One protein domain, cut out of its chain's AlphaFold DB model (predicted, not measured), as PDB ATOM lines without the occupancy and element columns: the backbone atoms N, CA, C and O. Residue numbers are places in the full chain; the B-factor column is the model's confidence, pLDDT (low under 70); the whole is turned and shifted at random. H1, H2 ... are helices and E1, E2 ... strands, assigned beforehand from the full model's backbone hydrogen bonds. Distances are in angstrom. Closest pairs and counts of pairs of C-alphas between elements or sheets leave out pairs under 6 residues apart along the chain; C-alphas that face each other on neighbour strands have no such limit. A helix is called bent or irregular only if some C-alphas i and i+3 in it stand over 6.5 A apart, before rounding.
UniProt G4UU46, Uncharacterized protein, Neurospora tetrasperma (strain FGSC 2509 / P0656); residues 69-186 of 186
ATOM      1  N   GLY A  69     457.169 435.256 344.630       85.81
ATOM      2  CA  GLY A  69     457.487 436.675 344.671       85.81
ATOM      3  C   GLY A  69     456.290 437.550 344.379       85.81
ATOM      4  O   GLY A  69     455.188 437.064 344.133       85.81
ATOM      5  N   LYS A  70     456.525 438.857 344.390       88.25
ATOM      6  CA  LYS A  70     455.533 439.833 343.957       88.25
ATOM      7  C   LYS A  70     455.923 440.432 342.616       88.25
ATOM      8  O   LYS A  70     457.102 440.521 342.275       88.25
ATOM      9  N   GLY A  71     454.917 440.835 341.853       87.75
ATOM     10  CA  GLY A  71     455.108 441.423 340.540       87.75
ATOM     11  C   GLY A  71     454.092 442.500 340.193       87.75
ATOM     12  O   GLY A  71     452.968 442.557 340.709       87.75
ATOM     13  N   TYR A  72     454.509 443.361 339.277       87.12
ATOM     14  CA  TYR A  72     453.702 444.401 338.678       87.12
ATOM     15  C   TYR A  72     453.574 444.140 337.177       87.12
ATOM     16  O   TYR A  72     454.557 444.149 336.433       87.12
ATOM     17  N   ILE A  73     452.349 443.866 336.728       87.44
ATOM     18  CA  ILE A  73     452.068 443.564 335.324       87.44
ATOM     19  C   ILE A  73     452.084 444.863 334.520       87.44
ATOM     20  O   ILE A  73     451.208 445.707 334.693       87.44
ATOM     21  N   LEU A  74     453.043 444.967 333.604       83.62
ATOM     22  CA  LEU A  74     453.268 446.135 332.762       83.62
ATOM     23  C   LEU A  74     452.419 446.092 331.486       83.62
ATOM     24  O   LEU A  74     451.711 447.045 331.155       83.62
ATOM     25  N   SER A  75     452.474 444.975 330.762       84.56
ATOM     26  CA  SER A  75     451.801 444.825 329.470       84.56
ATOM     27  C   SER A  75     451.545 443.360 329.117       84.56
ATOM     28  O   SER A  75     452.003 442.436 329.793       84.56
ATOM     29  N   LYS A  76     450.776 443.135 328.049       90.25
ATOM     30  CA  LYS A  76     450.483 441.802 327.508       90.25
ATOM     31  C   LYS A  76     450.946 441.706 326.061       90.25
ATOM     32  O   LYS A  76     450.704 442.614 325.275       90.25
ATOM     33  N   VAL A  77     451.562 440.590 325.687       89.12
ATOM     34  CA  VAL A  77     451.965 440.306 324.307       89.12
ATOM     35  C   VAL A  77     450.723 440.146 323.436       89.12
ATOM     36  O   VAL A  77     449.887 439.266 323.673       89.12
ATOM     37  N   SER A  78     450.611 440.985 322.413       87.94
ATOM     38  CA  SER A  78     449.467 441.039 321.502       87.94
ATOM     39  C   SER A  78     449.718 440.269 320.210       87.94
ATOM     40  O   SER A  78     448.822 439.577 319.722       87.94
ATOM     41  N   SER A  79     450.943 440.332 319.686       86.50
ATOM     42  CA  SER A  79     451.377 439.570 318.517       86.50
ATOM     43  C   SER A  79     452.881 439.319 318.542       86.50
ATOM     44  O   SER A  79     453.637 440.033 319.197       86.50
ATOM     45  N   VAL A  80     453.300 438.279 317.827       85.50
ATOM     46  CA  VAL A  80     454.704 437.922 317.638       85.50
ATOM     47  C   VAL A  80     454.908 437.712 316.147       85.50
ATOM     48  O   VAL A  80     454.205 436.910 315.534       85.50
ATOM     49  N   LYS A  81     455.841 438.456 315.562       83.69
ATOM     50  CA  LYS A  81     456.252 438.337 314.165       83.69
ATOM     51  C   LYS A  81     457.704 437.891 314.137       83.69
ATOM     52  O   LYS A  81     458.575 438.562 314.685       83.69
ATOM     53  N   ARG A  82     457.974 436.752 313.504       72.25
ATOM     54  CA  ARG A  82     459.352 436.307 313.284       72.25
ATOM     55  C   ARG A  82     460.008 437.259 312.285       72.25
ATOM     56  O   ARG A  82     459.376 437.605 311.287       72.25
ATOM     57  N   ASN A  83     461.223 437.714 312.575       63.62
ATOM     58  CA  ASN A  83     461.946 438.532 311.617       63.62
ATOM     59  C   ASN A  83     462.414 437.631 310.465       63.62
ATOM     60  O   ASN A  83     462.964 436.560 310.708       63.62
ATOM     61  N   THR A  84     462.138 438.014 309.220       56.56
ATOM     62  CA  THR A  84     462.471 437.198 308.040       56.56
ATOM     63  C   THR A  84     463.928 437.348 307.610       56.56
ATOM     64  O   THR A  84     464.412 436.525 306.845       56.56
ATOM     65  N   THR A  85     464.628 438.383 308.085       58.94
ATOM     66  CA  THR A  85     466.030 438.666 307.739       58.94
ATOM     67  C   THR A  85     467.044 438.078 308.718       58.94
ATOM     68  O   THR A  85     468.139 437.729 308.292       58.94
ATOM     69  N   TRP A  86     466.694 437.934 310.000       58.38
ATOM     70  CA  TRP A  86     467.573 437.388 311.041       58.38
ATOM     71  C   TRP A  86     466.805 436.397 311.921       58.38
ATOM     72  O   TRP A  86     465.900 436.784 312.661       58.38
ATOM     73  N   GLU A  87     467.146 435.109 311.819       62.19
ATOM     74  CA  GLU A  87     466.430 434.008 312.491       62.19
ATOM     75  C   GLU A  87     466.561 434.024 314.027       62.19
ATOM     76  O   GLU A  87     465.768 433.405 314.745       62.19
ATOM     77  N   ASP A  88     467.541 434.753 314.556       70.44
ATOM     78  CA  ASP A  88     467.831 434.872 315.983       70.44
ATOM     79  C   ASP A  88     467.026 435.977 316.686       70.44
ATOM     80  O   ASP A  88     467.089 436.081 317.914       70.44
ATOM     81  N   ARG A  89     466.234 436.770 315.948       77.12
ATOM     82  CA  ARG A  89     465.420 437.863 316.496       77.12
ATOM     83  C   ARG A  89     463.939 437.747 316.111       77.12
ATOM     84  O   ARG A  89     463.554 437.328 315.021       77.12
ATOM     85  N   GLN A  90     463.075 438.172 317.026       81.44
ATOM     86  CA  GLN A  90     461.621 438.201 316.867       81.44
ATOM     87  C   GLN A  90     461.067 439.567 317.266       81.44
ATOM     88  O   GLN A  90     461.459 440.137 318.281       81.44
ATOM     89  N   ASN A  91     460.119 440.074 316.485       83.00
ATOM     90  CA  ASN A  91     459.415 441.314 316.777       83.00
ATOM     91  C   ASN A  91     458.154 440.994 317.577       83.00
ATOM     92  O   ASN A  91     457.249 440.308 317.098       83.00
ATOM     93  N   VAL A  92     458.089 441.480 318.806       84.12
ATOM     94  CA  VAL A  92     456.999 441.219 319.742       84.12
ATOM     95  C   VAL A  92     456.252 442.513 319.981       84.12
ATOM     96  O   VAL A  92     456.850 443.489 320.412       84.12
ATOM     97  N   ALA A  93     454.952 442.525 319.702       85.38
ATOM     98  CA  ALA A  93     454.097 443.668 319.977       85.38
ATOM     99  C   ALA A  93     453.385 443.513 321.324       85.38
ATOM    100  O   ALA A  93     452.988 442.408 321.713       85.38
ATOM    101  N   PHE A  94     453.170 444.634 322.005       83.50
ATOM    102  CA  PHE A  94     452.589 444.688 323.339       83.50
ATOM    103  C   PHE A  94     451.334 445.553 323.372       83.50
ATOM    104  O   PHE A  94     451.196 446.546 322.659       83.50
ATOM    105  N   THR A  95     450.414 445.176 324.250       83.69
ATOM    106  CA  THR A  95     449.271 445.984 324.654       83.69
ATOM    107  C   THR A  95     449.504 446.450 326.082       83.69
ATOM    108  O   THR A  95     449.523 445.646 327.019       83.69
ATOM    109  N   TRP A  96     449.706 447.756 326.224       76.38
ATOM    110  CA  TRP A  96     449.867 448.454 327.495       76.38
ATOM    111  C   TRP A  96     448.509 448.672 328.170       76.38
ATOM    112  O   TRP A  96     447.493 448.813 327.486       76.38
ATOM    113  N   LYS A  97     448.470 448.686 329.508       68.06
ATOM    114  CA  LYS A  97     447.260 449.092 330.240       68.06
ATOM    115  C   LYS A  97     447.073 450.609 330.122       68.06
ATOM    116  O   LYS A  97     448.037 451.358 330.198       68.06
ATOM    117  N   ASN A  98     445.831 451.063 329.976       53.81
ATOM    118  CA  ASN A  98     445.483 452.479 329.794       53.81
ATOM    119  C   ASN A  98     445.449 453.251 331.128       53.81
ATOM    120  O   ASN A  98     444.417 453.818 331.473       53.81
ATOM    121  N   ALA A  99     446.534 453.242 331.907       55.03
ATOM    122  CA  ALA A  99     446.666 454.171 333.037       55.03
ATOM    123  C   ALA A  99     447.605 455.333 332.659       55.03
ATOM    124  O   ALA A  99     448.478 455.138 331.812       55.03
ATOM    125  N   PRO A 100     447.463 456.522 333.274       53.22
ATOM    126  CA  PRO A 100     448.244 457.711 332.917       53.22
ATOM    127  C   PRO A 100     449.759 457.481 332.983       53.22
ATOM    128  O   PRO A 100     450.490 457.913 332.096       53.22
ATOM    129  N   SER A 101     450.217 456.705 333.971       55.94
ATOM    130  CA  SER A 101     451.621 456.304 334.126       55.94
ATOM    131  C   SER A 101     452.162 455.477 332.957       55.94
ATOM    132  O   SER A 101     453.358 455.496 332.702       55.94
ATOM    133  N   TYR A 102     451.303 454.790 332.200       56.38
ATOM    134  CA  TYR A 102     451.699 453.992 331.039       56.38
ATOM    135  C   TYR A 102     451.673 454.772 329.725       56.38
ATOM    136  O   TYR A 102     452.135 454.244 328.718       56.38
ATOM    137  N   ILE A 103     451.127 455.993 329.697       56.53
ATOM    138  CA  ILE A 103     451.094 456.816 328.479       56.53
ATOM    139  C   ILE A 103     452.518 457.269 328.136       56.53
ATOM    140  O   ILE A 103     452.970 457.013 327.023       56.53
ATOM    141  N   CYS A 104     453.259 457.788 329.122       53.09
ATOM    142  CA  CYS A 104     454.677 458.140 328.967       53.09
ATOM    143  C   CYS A 104     455.527 456.909 328.589       53.09
ATOM    144  O   CYS A 104     456.352 456.953 327.680       53.09
ATOM    145  N   VAL A 105     455.244 455.751 329.201       54.88
ATOM    146  CA  VAL A 105     455.916 454.477 328.879       54.88
ATOM    147  C   VAL A 105     455.600 454.016 327.462       54.88
ATOM    148  O   VAL A 105     456.486 453.549 326.763       54.88
ATOM    149  N   LYS A 106     454.353 454.139 327.003       57.97
ATOM    150  CA  LYS A 106     453.958 453.760 325.643       57.97
ATOM    151  C   LYS A 106     454.656 454.628 324.595       57.97
ATOM    152  O   LYS A 106     455.029 454.105 323.546       57.97
ATOM    153  N   GLU A 107     454.817 455.919 324.870       60.41
ATOM    154  CA  GLU A 107     455.536 456.856 324.001       60.41
ATOM    155  C   GLU A 107     457.043 456.572 323.984       60.41
ATOM    156  O   GLU A 107     457.650 456.591 322.916       60.41
ATOM    157  N   ALA A 108     457.630 456.212 325.128       56.28
ATOM    158  CA  ALA A 108     459.061 455.952 325.243       56.28
ATOM    159  C   ALA A 108     459.499 454.543 324.807       56.28
ATOM    160  O   ALA A 108     460.567 454.369 324.227       56.28
ATOM    161  N   TRP A 109     458.700 453.516 325.101       61.94
ATOM    162  CA  TRP A 109     459.035 452.107 324.856       61.94
ATOM    163  C   TRP A 109     458.426 451.551 323.570       61.94
ATOM    164  O   TRP A 109     458.742 450.431 323.163       61.94
ATOM    165  N   GLY A 110     457.546 452.317 322.928       66.50
ATOM    166  CA  GLY A 110     456.856 451.901 321.722       66.50
ATOM    167  C   GLY A 110     455.879 450.741 321.940       66.50
ATOM    168  O   GLY A 110     455.613 450.253 323.044       66.50
ATOM    169  N   SER A 111     455.287 450.295 320.836       71.19
ATOM    170  CA  SER A 111     454.309 449.200 320.832       71.19
ATOM    171  C   SER A 111     454.921 447.842 320.487       71.19
ATOM    172  O   SER A 111     454.219 446.834 320.561       71.19
ATOM    173  N   SER A 112     456.207 447.792 320.128       75.56
ATOM    174  CA  SER A 112     456.876 446.567 319.693       75.56
ATOM    175  C   SER A 112     458.371 446.565 319.970       75.56
ATOM    176  O   SER A 112     459.024 447.577 319.737       75.56
ATOM    177  N   TRP A 113     458.912 445.410 320.361       78.19
ATOM    178  CA  TRP A 113     460.336 445.203 320.628       78.19
ATOM    179  C   TRP A 113     460.926 444.078 319.799       78.19
ATOM    180  O   TRP A 113     460.264 443.073 319.538       78.19
ATOM    181  N   THR A 114     462.210 444.213 319.494       80.06
ATOM    182  CA  THR A 114     463.016 443.152 318.897       80.06
ATOM    183  C   THR A 114     463.670 442.339 320.008       80.06
ATOM    184  O   THR A 114     464.637 442.778 320.623       80.06
ATOM    185  N   LEU A 115     463.141 441.150 320.279       79.44
ATOM    186  CA  LEU A 115     463.646 440.240 321.304       79.44
ATOM    187  C   LEU A 115     464.466 439.107 320.682       79.44
ATOM    188  O   LEU A 115     464.184 438.712 319.550       79.44
ATOM    189  N   PRO A 116     465.439 438.537 321.412       76.00
ATOM    190  CA  PRO A 116     466.103 437.322 320.965       76.00
ATOM    191  C   PRO A 116     465.101 436.162 320.879       76.00
ATOM    192  O   PRO A 116     464.142 436.066 321.658       76.00
ATOM    193  N   THR A 117     465.328 435.259 319.931       74.75
ATOM    194  CA  THR A 117     464.585 434.005 319.815       74.75
ATOM    195  C   THR A 117     464.993 433.094 320.971       74.75
ATOM    196  O   THR A 117     466.123 432.617 321.058       74.75
ATOM    197  N   THR A 118     464.064 432.853 321.890       73.69
ATOM    198  CA  THR A 118     464.284 432.018 323.074       73.69
ATOM    199  C   THR A 118     463.898 430.563 322.844       73.69
ATOM    200  O   THR A 118     463.084 430.247 321.979       73.69
ATOM    201  N   ALA A 119     464.462 429.658 323.654       71.31
ATOM    202  CA  ALA A 119     464.183 428.223 323.564       71.31
ATOM    203  C   ALA A 119     462.690 427.894 323.750       71.31
ATOM    204  O   ALA A 119     462.123 427.109 322.994       71.31
ATOM    205  N   LYS A 120     462.035 428.547 324.719       79.81
ATOM    206  CA  LYS A 120     460.572 428.629 324.777       79.81
ATOM    207  C   LYS A 120     460.156 429.846 323.958       79.81
ATOM    208  O   LYS A 120     460.562 430.954 324.295       79.81
ATOM    209  N   SER A 121     459.370 429.664 322.900       81.06
ATOM    210  CA  SER A 121     458.937 430.778 322.046       81.06
ATOM    211  C   SER A 121     458.070 431.772 322.816       81.06
ATOM    212  O   SER A 121     457.263 431.356 323.645       81.06
ATOM    213  N   VAL A 122     458.200 433.072 322.537       86.25
ATOM    214  CA  VAL A 122     457.253 434.083 323.035       86.25
ATOM    215  C   VAL A 122     455.949 433.943 322.252       86.25
ATOM    216  O   VAL A 122     455.958 433.676 321.052       86.25
ATOM    217  N   GLN A 123     454.813 434.075 322.933       89.31
ATOM    218  CA  GLN A 123     453.490 433.844 322.353       89.31
ATOM    219  C   GLN A 123     452.506 434.944 322.743       89.31
ATOM    220  O   GLN A 123     452.630 435.570 323.801       89.31
ATOM    221  N   LYS A 124     451.479 435.135 321.904       90.12
ATOM    222  CA  LYS A 124     450.328 435.981 322.235       90.12
ATOM    223  C   LYS A 124     449.748 435.546 323.579       90.12
ATOM    224  O   LYS A 124     449.527 434.365 323.823       90.12
ATOM    225  N   GLY A 125     449.501 436.518 324.446       88.06
ATOM    226  CA  GLY A 125     448.980 436.284 325.785       88.06
ATOM    227  C   GLY A 125     450.031 436.120 326.878       88.06
ATOM    228  O   GLY A 125     449.656 436.137 328.047       88.06
ATOM    229  N   ASN A 126     451.323 436.030 326.536       92.50
ATOM    230  CA  ASN A 126     452.389 436.172 327.529       92.50
ATOM    231  C   ASN A 126     452.353 437.592 328.120       92.50
ATOM    232  O   ASN A 126     451.830 438.522 327.508       92.50
ATOM    233  N   VAL A 127     452.862 437.746 329.333       90.75
ATOM    234  CA  VAL A 127     452.727 438.956 330.141       90.75
ATOM    235  C   VAL A 127     454.110 439.508 330.439       90.75
ATOM    236  O   VAL A 127     454.994 438.765 330.851       90.75
ATOM    237  N   VAL A 128     454.290 440.810 330.239       88.56
ATOM    238  CA  VAL A 128     455.482 441.530 330.682       88.56
ATOM    239  C   VAL A 128     455.234 441.981 332.113       88.56
ATOM    240  O   VAL A 128     454.273 442.700 332.391       88.56
ATOM    241  N   CYS A 129     456.088 441.539 333.023       88.31
ATOM    242  CA  CYS A 129     455.979 441.805 334.446       88.31
ATOM    243  C   CYS A 129     457.304 442.339 334.979       88.31
ATOM    244  O   CYS A 129     458.365 441.789 334.685       88.31
ATOM    245  N   LEU A 130     457.242 443.380 335.800       87.12
ATOM    246  CA  LEU A 130     458.353 443.757 336.659       87.12
ATOM    247  C   LEU A 130     458.249 442.947 337.950       87.12
ATOM    248  O   LEU A 130     457.230 443.016 338.636       87.12
ATOM    249  N   LEU A 131     459.263 442.143 338.247       87.38
ATOM    250  CA  LEU A 131     459.350 441.435 339.522       87.38
ATOM    251  C   LEU A 131     459.884 442.394 340.586       87.38
ATOM    252  O   LEU A 131     460.707 443.256 340.283       87.38
ATOM    253  N   GLN A 132     459.406 442.255 341.818       86.25
ATOM    254  CA  GLN A 132     459.885 443.069 342.928       86.25
ATOM    255  C   GLN A 132     461.412 442.910 343.093       86.25
ATOM    256  O   GLN A 132     461.937 441.800 342.991       86.25
ATOM    257  N   GLY A 133     462.124 444.028 343.277       79.44
ATOM    258  CA  GLY A 133     463.590 444.082 343.365       79.44
ATOM    259  C   GLY A 133     464.345 443.883 342.046       79.44
ATOM    260  O   GLY A 133     465.568 444.002 342.024       79.44
ATOM    261  N   ALA A 134     463.663 443.588 340.936       81.69
ATOM    262  CA  ALA A 134     464.306 443.487 339.632       81.69
ATOM    263  C   ALA A 134     464.434 444.871 338.980       81.69
ATOM    264  O   ALA A 134     463.489 445.653 338.962       81.69
ATOM    265  N   SER A 135     465.581 445.150 338.361       79.31
ATOM    266  CA  SER A 135     465.806 446.390 337.600       79.31
ATOM    267  C   SER A 135     465.277 446.330 336.166       79.31
ATOM    268  O   SER A 135     465.219 447.348 335.477       79.31
ATOM    269  N   ARG A 136     464.921 445.134 335.682       82.56
ATOM    270  CA  ARG A 136     464.519 444.873 334.294       82.56
ATOM    271  C   ARG A 136     463.277 443.982 334.240       82.56
ATOM    272  O   ARG A 136     463.110 443.105 335.090       82.56
ATOM    273  N   PRO A 137     462.406 444.165 333.234       85.75
ATOM    274  CA  PRO A 137     461.179 443.392 333.120       85.75
ATOM    275  C   PRO A 137     461.446 441.942 332.696       85.75
ATOM    276  O   PRO A 137     462.458 441.615 332.075       85.75
ATOM    277  N   THR A 138     460.488 441.074 333.005       89.06
ATOM    278  CA  THR A 138     460.491 439.633 332.729       89.06
ATOM    279  C   THR A 138     459.233 439.269 331.939       89.06
ATOM    280  O   THR A 138     458.140 439.735 332.261       89.06
ATOM    281  N   ILE A 139     459.359 438.432 330.904       90.38
ATOM    282  CA  ILE A 139     458.199 437.861 330.204       90.38
ATOM    283  C   ILE A 139     457.824 436.538 330.859       90.38
ATOM    284  O   ILE A 139     458.610 435.585 330.887       90.38
ATOM    285  N   LEU A 140     456.582 436.484 331.323       92.00
ATOM    286  CA  LEU A 140     455.968 435.340 331.970       92.00
ATOM    287  C   LEU A 140     454.836 434.781 331.108       92.00
ATOM    288  O   LEU A 140     454.110 435.513 330.429       92.00
ATOM    289  N   ARG A 141     454.648 433.467 331.158       93.12
ATOM    290  CA  ARG A 141     453.488 432.791 330.584       93.12
ATOM    291  C   ARG A 141     452.547 432.362 331.705       93.12
ATOM    292  O   ARG A 141     452.966 431.537 332.514       93.12
ATOM    293  N   PRO A 142     451.307 432.874 331.745       90.38
ATOM    294  CA  PRO A 142     450.323 432.392 332.702       90.38
ATOM    295  C   PRO A 142     449.908 430.958 332.367       90.38
ATOM    296  O   PRO A 142     449.569 430.666 331.218       90.38
ATOM    297  N   TYR A 143     449.895 430.104 333.383       88.75
ATOM    298  CA  TYR A 143     449.158 428.844 333.425       88.75
ATOM    299  C   TYR A 143     448.070 428.938 334.504       88.75
ATOM    300  O   TYR A 143     447.841 430.004 335.072       88.75
ATOM    301  N   ILE A 144     447.353 427.838 334.739       85.94
ATOM    302  CA  ILE A 144     446.215 427.804 335.669       85.94
ATOM    303  C   ILE A 144     446.664 428.103 337.108       85.94
ATOM    304  O   ILE A 144     445.979 428.826 337.826       85.94
ATOM    305  N   ASP A 145     447.814 427.574 337.519       86.00
ATOM    306  CA  ASP A 145     448.295 427.563 338.905       86.00
ATOM    307  C   ASP A 145     449.694 428.179 339.094       86.00
ATOM    308  O   ASP A 145     450.102 428.462 340.224       86.00
ATOM    309  N   HIS A 146     450.424 428.423 338.005       87.50
ATOM    310  CA  HIS A 146     451.778 428.971 338.029       87.50
ATOM    311  C   HIS A 146     452.063 429.864 336.816       87.50
ATOM    312  O   HIS A 146     451.270 429.985 335.878       87.50
ATOM    313  N   TRP A 147     453.231 430.497 336.831       88.81
ATOM    314  CA  TRP A 147     453.748 431.304 335.736       88.81
ATOM    315  C   TRP A 147     455.070 430.727 335.255       88.81
ATOM    316  O   TRP A 147     456.032 430.677 336.013       88.81
ATOM    317  N   ALA A 148     455.158 430.358 333.979       89.44
ATOM    318  CA  ALA A 148     456.444 429.948 333.436       89.44
ATOM    319  C   ALA A 148     457.261 431.155 333.002       89.44
ATOM    320  O   ALA A 148     456.783 432.027 332.268       89.44
ATOM    321  N   VAL A 149     458.529 431.163 333.390       88.12
ATOM    322  CA  VAL A 149     459.475 432.175 332.934       88.12
ATOM    323  C   VAL A 149     459.877 431.881 331.488       88.12
ATOM    324  O   VAL A 149     460.336 430.781 331.165       88.12
ATOM    325  N   ILE A 150     459.682 432.860 330.600       89.19
ATOM    326  CA  ILE A 150     460.092 432.765 329.191       89.19
ATOM    327  C   ILE A 150     461.401 433.522 328.972       89.19
ATOM    328  O   ILE A 150     462.329 432.968 328.386       89.19
ATOM    329  N   ILE A 151     461.482 434.767 329.458       87.12
ATOM    330  CA  ILE A 151     462.676 435.621 329.366       87.12
ATOM    331  C   ILE A 151     462.820 436.418 330.662       87.12
ATOM    332  O   ILE A 151     461.853 437.051 331.082       87.12
ATOM    333  N   ILE A 152     464.017 436.426 331.251       83.81
ATOM    334  CA  ILE A 152     464.375 437.250 332.417       83.81
ATOM    335  C   ILE A 152     465.201 438.444 331.948       83.81
ATOM    336  O   ILE A 152     465.988 438.315 331.013       83.81
ATOM    337  N   ALA A 153     465.033 439.579 332.631       80.81
ATOM    338  CA  ALA A 153     465.846 440.778 332.468       80.81
ATOM    339  C   ALA A 153     465.935 441.241 331.005       80.81
ATOM    340  O   ALA A 153     466.994 441.256 330.386       80.81
ATOM    341  N   ILE A 154     464.806 441.636 330.427       78.56
ATOM    342  CA  ILE A 154     464.745 442.131 329.048       78.56
ATOM    343  C   ILE A 154     465.312 443.554 328.981       78.56
ATOM    344  O   ILE A 154     465.145 444.332 329.919       78.56
ATOM    345  N   SER A 155     466.026 443.878 327.898       71.56
ATOM    346  CA  SER A 155     466.428 445.257 327.590       71.56
ATOM    347  C   SER A 155     465.384 445.831 326.640       71.56
ATOM    348  O   SER A 155     465.157 445.220 325.596       71.56
ATOM    349  N   PRO A 156     464.765 446.974 326.959       57.25
ATOM    350  CA  PRO A 156     463.825 447.641 326.057       57.25
ATOM    351  C   PRO A 156     464.512 448.256 324.821       57.25
ATOM    352  O   PRO A 156     463.846 448.515 323.824       57.25
ATOM    353  N   ALA A 157     465.834 448.458 324.847       55.28
ATOM    354  CA  ALA A 157     466.575 449.059 323.743       55.28
ATOM    355  C   ALA A 157     466.992 448.017 322.692       55.28
ATOM    356  O   ALA A 157     467.840 447.161 322.943       55.28
ATOM    357  N   GLY A 158     466.427 448.122 321.490       46.28
ATOM    358  CA  GLY A 158     467.116 447.660 320.292       46.28
ATOM    359  C   GLY A 158     468.118 448.731 319.877       46.28
ATOM    360  O   GLY A 158     467.671 449.767 319.422       46.28
ATOM    361  N   ASP A 159     469.411 448.486 320.097       39.44
ATOM    362  CA  ASP A 159     470.650 449.058 319.521       39.44
ATOM    363  C   ASP A 159     470.725 450.506 318.946       39.44
ATOM    364  O   ASP A 159     471.767 450.878 318.409       39.44
ATOM    365  N   SER A 160     469.735 451.390 319.075       46.09
ATOM    366  CA  SER A 160     469.863 452.797 318.688       46.09
ATOM    367  C   SER A 160     469.008 453.730 319.558       46.09
ATOM    368  O   SER A 160     467.803 453.563 319.702       46.09
ATOM    369  N   GLN A 161     469.685 454.748 320.106       42.91
ATOM    370  CA  GLN A 161     469.179 455.873 320.915       42.91
ATOM    371  C   GLN A 161     468.949 455.608 322.417       42.91
ATOM    372  O   GLN A 161     467.864 455.786 322.968       42.91
ATOM    373  N   ALA A 162     470.041 455.262 323.103       50.22
ATOM    374  CA  ALA A 162     470.166 455.312 324.558       50.22
ATOM    375  C   ALA A 162     470.303 456.771 325.035       50.22
ATOM    376  O   ALA A 162     471.362 457.381 324.898       50.22
ATOM    377  N   THR A 163     469.210 457.362 325.519       50.50
ATOM    378  CA  THR A 163     469.220 458.484 326.487       50.50
ATOM    379  C   THR A 163     467.799 458.759 326.973       50.50
ATOM    380  O   THR A 163     467.546 458.729 328.171       50.50
ATOM    381  N   THR A 164     466.833 458.915 326.064       50.25
ATOM    382  CA  THR A 164     465.433 459.203 326.440       50.25
ATOM    383  C   THR A 164     464.690 457.959 326.958       50.25
ATOM    384  O   THR A 164     463.907 458.044 327.905       50.25
ATOM    385  N   GLY A 165     464.959 456.778 326.385       57.38
ATOM    386  CA  GLY A 165     464.326 455.514 326.795       57.38
ATOM    387  C   GLY A 165     464.766 454.992 328.172       57.38
ATOM    388  O   GLY A 165     463.990 454.330 328.861       57.38
ATOM    389  N   ASP A 166     465.989 455.320 328.596       60.50
ATOM    390  CA  ASP A 166     466.532 454.885 329.889       60.50
ATOM    391  C   ASP A 166     466.018 455.758 331.042       60.50
ATOM    392  O   ASP A 166     465.659 455.238 332.099       60.50
ATOM    393  N   ILE A 167     465.907 457.074 330.823       61.53
ATOM    394  CA  ILE A 167     465.352 458.016 331.809       61.53
ATOM    395  C   ILE A 167     463.885 457.674 332.101       61.53
ATOM    396  O   ILE A 167     463.499 457.523 333.256       61.53
ATOM    397  N   THR A 168     463.090 457.444 331.058       69.12
ATOM    398  CA  THR A 168     461.666 457.083 331.189       69.12
ATOM    399  C   THR A 168     461.448 455.727 331.872       69.12
ATOM    400  O   THR A 168     460.463 455.545 332.589       69.12
ATOM    401  N   TRP A 169     462.376 454.771 331.721       71.25
ATOM    402  CA  TRP A 169     462.334 453.518 332.480       71.25
ATOM    403  C   TRP A 169     462.627 453.728 333.965       71.25
ATOM    404  O   TRP A 169     461.925 453.170 334.805       71.25
ATOM    405  N   LEU A 170     463.635 454.538 334.299       72.06
ATOM    406  CA  LEU A 170     463.950 454.864 335.690       72.06
ATOM    407  C   LEU A 170     462.782 455.584 336.374       72.06
ATOM    408  O   LEU A 170     462.432 455.233 337.498       72.06
ATOM    409  N   GLU A 171     462.129 456.519 335.685       74.81
ATOM    410  CA  GLU A 171     460.918 457.185 336.177       74.81
ATOM    411  C   GLU A 171     459.772 456.190 336.407       74.81
ATOM    412  O   GLU A 171     459.105 456.229 337.445       74.81
ATOM    413  N   LEU A 172     459.563 455.244 335.483       75.38
ATOM    414  CA  LEU A 172     458.563 454.196 335.666       75.38
ATOM    415  C   LEU A 172     458.885 453.319 336.879       75.38
ATOM    416  O   LEU A 172     457.993 453.075 337.692       75.38
ATOM    417  N   LEU A 173     460.136 452.872 337.017       76.06
ATOM    418  CA  LEU A 173     460.591 452.098 338.174       76.06
ATOM    419  C   LEU A 173     460.320 452.847 339.483       76.06
ATOM    420  O   LEU A 173     459.796 452.254 340.419       76.06
ATOM    421  N   GLN A 174     460.614 454.150 339.529       79.38
ATOM    422  CA  GLN A 174     460.360 454.995 340.698       79.38
ATOM    423  C   GLN A 174     458.862 455.184 340.980       79.38
ATOM    424  O   GLN A 174     458.462 455.286 342.138       79.38
ATOM    425  N   SER A 175     458.019 455.201 339.943       77.75
ATOM    426  CA  SER A 175     456.563 455.309 340.107       77.75
ATOM    427  C   SER A 175     455.912 454.024 340.639       77.75
ATOM    428  O   SER A 175     454.841 454.078 341.252       77.75
ATOM    429  N   ILE A 176     456.535 452.860 340.421       79.62
ATOM    430  CA  ILE A 176     456.019 451.567 340.879       79.62
ATOM    431  C   ILE A 176     456.464 451.345 342.323       79.62
ATOM    432  O   ILE A 176     457.503 450.761 342.606       79.62
ATOM    433  N   THR A 177     455.630 451.791 343.257       79.44
ATOM    434  CA  THR A 177     455.865 451.621 344.701       79.44
ATOM    435  C   THR A 177     455.158 450.398 345.288       79.44
ATOM    436  O   THR A 177     455.462 449.979 346.403       79.44
ATOM    437  N   VAL A 178     454.220 449.796 344.547       83.25
ATOM    438  CA  VAL A 178     453.403 448.667 345.011       83.25
ATOM    439  C   VAL A 178     453.428 447.530 343.998       83.25
ATOM    440  O   VAL A 178     453.168 447.724 342.811       83.25
ATOM    441  N   PHE A 179     453.652 446.311 344.491       84.81
ATOM    442  CA  PHE A 179     453.609 445.071 343.716       84.81
ATOM    443  C   PHE A 179     452.411 444.218 344.166       84.81
ATOM    444  O   PHE A 179     452.526 443.457 345.127       84.81
ATOM    445  N   PRO A 180     451.236 444.352 343.523       83.56
ATOM    446  CA  PRO A 180     450.003 443.760 344.042       83.56
ATOM    447  C   PRO A 180     449.820 442.278 343.687       83.56
ATOM    448  O   PRO A 180     448.990 441.611 344.300       83.56
ATOM    449  N   HIS A 181     450.555 441.744 342.707       84.81
ATOM    450  CA  HIS A 181     450.346 440.370 342.244       84.81
ATOM    451  C   HIS A 181     451.319 439.427 342.939       84.81
ATOM    452  O   HIS A 181     452.528 439.573 342.782       84.81
ATOM    453  N   ASN A 182     450.792 438.427 343.645       87.00
ATOM    454  CA  ASN A 182     451.588 437.291 344.092       87.00
ATOM    455  C   ASN A 182     451.826 436.358 342.900       87.00
ATOM    456  O   ASN A 182     450.885 435.962 342.210       87.00
ATOM    457  N   LEU A 183     453.084 436.021 342.657       85.75
ATOM    458  CA  LEU A 183     453.526 435.194 341.548       85.75
ATOM    459  C   LEU A 183     454.199 433.941 342.089       85.75
ATOM    460  O   LEU A 183     455.079 434.010 342.947       85.75
ATOM    461  N   ARG A 184     453.781 432.802 341.545       87.06
ATOM    462  CA  ARG A 184     454.423 431.504 341.713       87.06
ATOM    463  C   ARG A 184     455.037 431.124 340.370       87.06
ATOM    464  O   ARG A 184     454.296 430.874 339.422       87.06
ATOM    465  N   LEU A 185     456.360 431.176 340.279       84.56
ATOM    466  CA  LEU A 185     457.119 430.904 339.064       84.56
ATOM    467  C   LEU A 185     457.615 429.457 339.068       84.56
ATOM    468  O   LEU A 185     458.128 429.017 340.098       84.56
ATOM    469  N   GLU A 186     457.479 428.760 337.937       81.56
ATOM    470  CA  GLU A 186     457.933 427.369 337.736       81.56
ATOM    471  C   GLU A 186     458.554 427.138 336.343       81.56
ATOM    472  O   GLU A 186     458.182 427.843 335.370       81.56
TER     473      GLU A 186
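This is residues 69 to 186 of the 186 residues of an uncharacterized protein of Neurospora tetrasperma (strain FGSC 2509 / P0656) (UniProt G4UU46). The long, bent strand E1 joins a small, nearly closed barrel, ringed by its first part with E4, E5, E6 and E7, to a wing where E2 and E3 extend the same twisted sheet. H1 packs over E1 and E2, and H2 lies beside H1, off the sheet. The printed part has 118 residues with two named helices and seven named strands, which follow each other along the chain as E1 E2 H1 E3 E4 E5 E6 H2 E7; the neighbour pairs of the branched sheet are antiparallel, and the class is mixed, helices and strands. It is compact, with a radius of gyration of the C-alphas of 13.9 A and spans of 41 by 37 by 23 A.

Find C-alpha 69 at (457.487, 436.675, 344.671); E1 runs from there to residue 82, 31.4 A, and bends by 73 degrees at residue 72. Next come E2, 89 to 96, 21.8 A; H1, 100 to 109, 14.6 A; E3, 112 to 116; E4, 127 to 131; E5, 138 to 142; and E6, 147 to 151. H2, 164 to 175, spans 16.8 A, and E7, 181 to 185, ends at C-alpha 185 (457.119, 430.904, 339.064).

Look beside E1: E2 and E7 are on one side, E4 on the other side. Within hydrogen-bond range are N 78 and O 93 across E1 and E2, at 2.9 A, N 72 and O 130 across E1 and E4, at 2.8 A, and N 71 and O 181 across E1 and E7, at 2.9 A. E4, E5 and E6 form a meander, each strand the antiparallel neighbour of the one before. The closest C-alphas of E6 and E7, Trp 147 and Leu 185, are 4.8 A apart. H1 is on the sheet at a height of 9.7 A. H1 and H2 touch, closest at the C-alphas of Ala 108 and Gly 165, 5.5 A, with a shallow tilt of 28 degrees, opposite ways. Every O i to N i+4 pair is within hydrogen-bond range in H2, and 4 of 6 in H1.

The C-alphas of Thr 85 and Val 178 are the two farthest apart, 40.6 A. The printed part has no cut, and the link from E6 to H2 is long. Confidence is under 70 at residues 83 to 87, 97 to 110 and 156 to 168.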